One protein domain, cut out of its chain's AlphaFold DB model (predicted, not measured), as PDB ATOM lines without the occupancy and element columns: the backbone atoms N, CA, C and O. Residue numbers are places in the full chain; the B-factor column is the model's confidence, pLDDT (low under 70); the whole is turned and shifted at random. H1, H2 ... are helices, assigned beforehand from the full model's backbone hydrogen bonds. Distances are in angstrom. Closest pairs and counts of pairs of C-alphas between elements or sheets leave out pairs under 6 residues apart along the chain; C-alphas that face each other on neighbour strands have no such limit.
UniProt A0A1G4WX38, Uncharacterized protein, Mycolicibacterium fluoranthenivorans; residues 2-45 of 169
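Overview. This is residues 2 to 45 of the 169 residues of an uncharacterized protein of Mycolicibacterium fluoranthenivorans (UniProt A0A1G4WX38). Two helices meet near their ends in an open L, with the longer arm H2 and the shorter arm H1 joined at the corner by a tight link. Away from that corner both arms stick out, residues 3 to 10 on one side and residues 29 to 45 on the other. The printed part has 44 residues with two named helices, H1 then H2, and no named strand; the class is all helix. It is extended, with a radius of gyration of the C-alphas of 16.0 A and spans of 48 by 22 by 8 A.

Arrangement. Look first at H2, residues 22 to 43, the longest helix. H1, residues 5 to 19, is close but not clearly touching it; their closest C-alphas, those of Tyr 18 and Gly 24, are 5.8 A apart. Their lines are about perpendicular, at 76 degrees. In H1 and H2 every O i to N i+4 pair is within hydrogen-bond range.

Along the chain. Find C-alpha 22 at (3.105, 148.381, 39.588); from there H2 runs 31.5 A to C-alpha 43 at (13.639, 126.881, 19.072). H1 runs 21.1 A from C-alpha 5 at (25.843, 145.784, 56.376) to C-alpha 19.

Size, cuts and confidence. The two C-alphas farthest apart, those of Ser 4 and Asp 44, are 48.3 A apart. The printed part has no cut. Mean pLDDT of the printed part is 89.0; residues 2 to 3 are under 70.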
ATOM      1  N   TRP A   2      29.542 150.029  49.722       56.75
ATOM      2  CA  TRP A   2      28.509 150.228  50.752       56.75
ATOM      3  C   TRP A   2      29.138 150.513  52.119       56.75
ATOM      4  O   TRP A   2      30.121 149.877  52.486       56.75
ATOM      5  N   LYS A   3      28.589 151.476  52.866       68.38
ATOM      6  CA  LYS A   3      29.197 151.967  54.116       68.38
ATOM      7  C   LYS A   3      28.951 151.063  55.337       68.38
ATOM      8  O   LYS A   3      29.666 151.207  56.322       68.38
ATOM      9  N   SER A   4      27.978 150.144  55.290       77.44
ATOM     10  CA  SER A   4      27.709 149.154  56.349       77.44
ATOM     11  C   SER A   4      26.797 148.011  55.866       77.44
ATOM     12  O   SER A   4      26.107 148.138  54.852       77.44
ATOM     13  N   ALA A   5      26.760 146.903  56.618       74.44
ATOM     14  CA  ALA A   5      25.843 145.784  56.376       74.44
ATOM     15  C   ALA A   5      24.362 146.177  56.547       74.44
ATOM     16  O   ALA A   5      23.494 145.647  55.857       74.44
ATOM     17  N   GLU A   6      24.068 147.132  57.431       78.12
ATOM     18  CA  GLU A   6      22.719 147.677  57.618       78.12
ATOM     19  C   GLU A   6      22.273 148.516  56.420       78.12
ATOM     20  O   GLU A   6      21.155 148.344  55.946       78.12
ATOM     21  N   ALA A   7      23.162 149.347  55.866       77.12
ATOM     22  CA  ALA A   7      22.872 150.121  54.660       77.12
ATOM     23  C   ALA A   7      22.605 149.210  53.451       77.12
ATOM     24  O   ALA A   7      21.712 149.485  52.654       77.12
ATOM     25  N   PHE A   8      23.337 148.098  53.341       76.88
ATOM     26  CA  PHE A   8      23.091 147.093  52.307       76.88
ATOM     27  C   PHE A   8      21.754 146.365  52.511       76.88
ATOM     28  O   PHE A   8      20.989 146.211  51.567       76.88
ATOM     29  N   ARG A   9      21.428 145.959  53.746       80.25
ATOM     30  CA  ARG A   9      20.140 145.317  54.060       80.25
ATOM     31  C   ARG A   9      18.949 146.235  53.812       80.25
ATOM     32  O   ARG A   9      17.947 145.778  53.273       80.25
ATOM     33  N   TRP A  10      19.066 147.508  54.181       83.75
ATOM     34  CA  TRP A  10      18.045 148.509  53.894       83.75
ATOM     35  C   TRP A  10      17.855 148.682  52.383       83.75
ATOM     36  O   TRP A  10      16.729 148.593  51.911       83.75
ATOM     37  N   PHE A  11      18.947 148.798  51.620       83.50
ATOM     38  CA  PHE A  11      18.901 148.857  50.156       83.50
ATOM     39  C   PHE A  11      18.231 147.622  49.528       83.50
ATOM     40  O   PHE A  11      17.403 147.763  48.634       83.50
ATOM     41  N   LEU A  12      18.533 146.410  50.009       84.50
ATOM     42  CA  LEU A  12      17.860 145.192  49.540       84.50
ATOM     43  C   LEU A  12      16.357 145.196  49.860       84.50
ATOM     44  O   LEU A  12      15.560 144.719  49.053       84.50
ATOM     45  N   GLY A  13      15.972 145.722  51.025       83.88
ATOM     46  CA  GLY A  13      14.571 145.891  51.412       83.88
ATOM     47  C   GLY A  13      13.835 146.875  50.502       83.88
ATOM     48  O   GLY A  13      12.777 146.537  49.977       83.88
ATOM     49  N   ASP A  14      14.441 148.036  50.261       85.25
ATOM     50  CA  ASP A  14      13.939 149.090  49.373       85.25
ATOM     51  C   ASP A  14      13.797 148.594  47.922       85.25
ATOM     52  O   ASP A  14      12.746 148.739  47.299       85.25
ATOM     53  N   MET A  15      14.798 147.869  47.409       86.12
ATOM     54  CA  MET A  15      14.704 147.199  46.109       86.12
ATOM     55  C   MET A  15      13.560 146.185  46.059       86.12
ATOM     56  O   MET A  15      12.834 146.116  45.068       86.12
ATOM     57  N   ASN A  16      13.403 145.364  47.100       89.00
ATOM     58  CA  ASN A  16      12.327 144.382  47.137       89.00
ATOM     59  C   ASN A  16      10.953 145.066  47.131       89.00
ATOM     60  O   ASN A  16      10.068 144.616  46.409       89.00
ATOM     61  N   GLU A  17      10.785 146.166  47.870       89.69
ATOM     62  CA  GLU A  17       9.564 146.976  47.849       89.69
ATOM     63  C   GLU A  17       9.304 147.570  46.457       89.69
ATOM     64  O   GLU A  17       8.203 147.406  45.922       89.69
ATOM     65  N   TYR A  18      10.328 148.144  45.812       89.06
ATOM     66  CA  TYR A  18      10.242 148.634  44.434       89.06
ATOM     67  C   TYR A  18       9.740 147.551  43.469       89.06
ATOM     68  O   TYR A  18       8.818 147.790  42.686       89.06
ATOM     69  N   TRP A  19      10.271 146.330  43.552       89.69
ATOM     70  CA  TRP A  19       9.849 145.224  42.689       89.69
ATOM     71  C   TRP A  19       8.398 144.767  42.916       89.69
ATOM     72  O   TRP A  19       7.821 144.132  42.030       89.69
ATOM     73  N   GLN A  20       7.788 145.109  44.055       92.12
ATOM     74  CA  GLN A  20       6.362 144.887  44.326       92.12
ATOM     75  C   GLN A  20       5.467 146.046  43.861       92.12
ATOM     76  O   GLN A  20       4.238 145.940  43.924       92.12
ATOM     77  N   THR A  21       6.025 147.153  43.375       94.38
ATOM     78  CA  THR A  21       5.231 148.251  42.807       94.38
ATOM     79  C   THR A  21       4.633 147.859  41.445       94.38
ATOM     80  O   THR A  21       5.094 146.914  40.796       94.38
ATOM     81  N   PRO A  22       3.598 148.572  40.953       95.50
ATOM     82  CA  PRO A  22       3.105 148.381  39.588       95.50
ATOM     83  C   PRO A  22       4.189 148.563  38.519       95.50
ATOM     84  O   PRO A  22       4.153 147.876  37.504       95.50
ATOM     85  N   GLU A  23       5.141 149.468  38.741       93.06
ATOM     86  CA  GLU A  23       6.263 149.706  37.833       93.06
ATOM     87  C   GLU A  23       7.239 148.524  37.827       93.06
ATOM     88  O   GLU A  23       7.490 147.955  36.766       93.06
ATOM     89  N   GLY A  24       7.683 148.068  39.003       91.75
ATOM     90  CA  GLY A  24       8.551 146.895  39.126       91.75
ATOM     91  C   GLY A  24       7.930 145.628  38.526       91.75
ATOM     92  O   GLY A  24       8.602 144.869  37.824       91.75
ATOM     93  N   ARG A  25       6.617 145.426  38.707       93.75
ATOM     94  CA  ARG A  25       5.885 144.328  38.052       93.75
ATOM     95  C   ARG A  25       5.830 144.465  36.530       93.75
ATOM     96  O   ARG A  25       5.950 143.454  35.845       93.75
ATOM     97  N   ARG A  26       5.658 145.679  35.992       94.31
ATOM     98  CA  ARG A  26       5.676 145.915  34.536       94.31
ATOM     99  C   ARG A  26       7.043 145.612  33.936       94.31
ATOM    100  O   ARG A  26       7.098 144.945  32.911       94.31
ATOM    101  N   LEU A  27       8.122 146.051  34.585       91.00
ATOM    102  CA  LEU A  27       9.487 145.756  34.140       91.00
ATOM    103  C   LEU A  27       9.774 144.253  34.152       91.00
ATOM    104  O   LEU A  27      10.353 143.731  33.204       91.00
ATOM    105  N   ARG A  28       9.313 143.534  35.183       90.94
ATOM    106  CA  ARG A  28       9.432 142.072  35.230       90.94
ATOM    107  C   ARG A  28       8.658 141.393  34.103       90.94
ATOM    108  O   ARG A  28       9.223 140.556  33.417       90.94
ATOM    109  N   ALA A  29       7.404 141.785  33.888       93.19
ATOM    110  CA  ALA A  29       6.589 141.231  32.810       93.19
ATOM    111  C   ALA A  29       7.197 141.512  31.424       93.19
ATOM    112  O   ALA A  29       7.144 140.650  30.552       93.19
ATOM    113  N   ALA A  30       7.803 142.688  31.226       92.19
ATOM    114  CA  ALA A  30       8.532 143.007  30.000       92.19
ATOM    115  C   ALA A  30       9.745 142.082  29.813       92.19
ATOM    116  O   ALA A  30       9.878 141.471  28.760       92.19
ATOM    117  N   ARG A  31      10.559 141.891  30.860       90.38
ATOM    118  CA  ARG A  31      11.695 140.954  30.835       90.38
ATOM    119  C   ARG A  31      11.258 139.515  30.546       90.38
ATOM    120  O   ARG A  31      11.902 138.827  29.768       90.38
ATOM    121  N   GLU A  32      10.173 139.056  31.161       94.12
ATOM    122  CA  GLU A  32       9.618 137.717  30.919       94.12
ATOM    123  C   GLU A  32       9.118 137.560  29.476       94.12
ATOM    124  O   GLU A  32       9.309 136.508  28.870       94.12
ATOM    125  N   ALA A  33       8.510 138.604  28.905       95.25
ATOM    126  CA  ALA A  33       8.083 138.608  27.509       95.25
ATOM    127  C   ALA A  33       9.277 138.587  26.540       95.25
ATOM    128  O   ALA A  33       9.248 137.846  25.557       95.25
ATOM    129  N   ASP A  34      10.329 139.351  26.837       94.75
ATOM    130  CA  ASP A  34      11.574 139.353  26.069       94.75
ATOM    131  C   ASP A  34      12.268 137.985  26.116       94.75
ATOM    132  O   ASP A  34      12.663 137.459  25.074       94.75
ATOM    133  N   GLU A  35      12.340 137.364  27.298       94.94
ATOM    134  CA  GLU A  35      12.887 136.013  27.464       94.94
ATOM    135  C   GLU A  35      12.054 134.980  26.696       94.94
ATOM    136  O   GLU A  35      12.599 134.167  25.953       94.94
ATOM    137  N   ALA A  36      10.722 135.032  26.789       96.19
ATOM    138  CA  ALA A  36       9.851 134.146  26.019       96.19
ATOM    139  C   ALA A  36      10.044 134.329  24.501       96.19
ATOM    140  O   ALA A  36      10.057 133.351  23.748       96.19
ATOM    141  N   GLY A  37      10.237 135.573  24.052       96.62
ATOM    142  CA  GLY A  37      10.558 135.898  22.665       96.62
ATOM    143  C   GLY A  37      11.902 135.323  22.213       96.62
ATOM    144  O   GLY A  37      11.997 134.802  21.098       96.62
ATOM    145  N   LEU A  38      12.923 135.371  23.073       96.50
ATOM    146  CA  LEU A  38      14.222 134.747  22.833       96.50
ATOM    147  C   LEU A  38      14.098 133.221  22.732       96.50
ATOM    148  O   LEU A  38      14.559 132.642  21.750       96.50
ATOM    149  N   GLN A  39      13.433 132.577  23.694       96.75
ATOM    150  CA  GLN A  39      13.272 131.118  23.717       96.75
ATOM    151  C   GLN A  39      12.507 130.603  22.493       96.75
ATOM    152  O   GLN A  39      12.918 129.626  21.866       96.75
ATOM    153  N   SER A  40      11.432 131.294  22.100       97.56
ATOM    154  CA  SER A  40      10.700 130.960  20.874       97.56
ATOM    155  C   SER A  40      11.586 131.078  19.637       97.56
ATOM    156  O   SER A  40      11.495 130.236  18.753       97.56
ATOM    157  N   TRP A  41      12.431 132.108  19.556       97.56
ATOM    158  CA  TRP A  41      13.324 132.286  18.415       97.56
ATOM    159  C   TRP A  41      14.418 131.214  18.365       97.56
ATOM    160  O   TRP A  41      14.675 130.679  17.288       97.56
ATOM    161  N   LEU A  42      15.026 130.874  19.510       97.44
ATOM    162  CA  LEU A  42      16.053 129.830  19.625       97.44
ATOM    163  C   LEU A  42      15.530 128.454  19.196       97.44
ATOM    164  O   LEU A  42      16.258 127.716  18.538       97.44
ATOM    165  N   ALA A  43      14.269 128.132  19.502       97.50
ATOM    166  CA  ALA A  43      13.639 126.881  19.072       97.50
ATOM    167  C   ALA A  43      13.611 126.715  17.538       97.50
ATOM    168  O   ALA A  43      13.654 125.590  17.040       97.50
ATOM    169  N   ASP A  44      13.607 127.828  16.801       97.56
ATOM    170  CA  ASP A  44      13.626 127.862  15.336       97.56
ATOM    171  C   ASP A  44      15.048 127.988  14.750       97.56
ATOM    172  O   ASP A  44      15.208 128.091  13.530       97.56
ATOM    173  N   GLN A  45      16.100 128.007  15.580       97.88
ATOM    174  CA  GLN A  45      17.490 128.134  15.133       97.88
ATOM    175  C   GLN A  45      18.225 126.783  15.159       97.88
ATOM    176  O   GLN A  45      18.798 126.408  16.184       97.88
TER     177      GLN A  45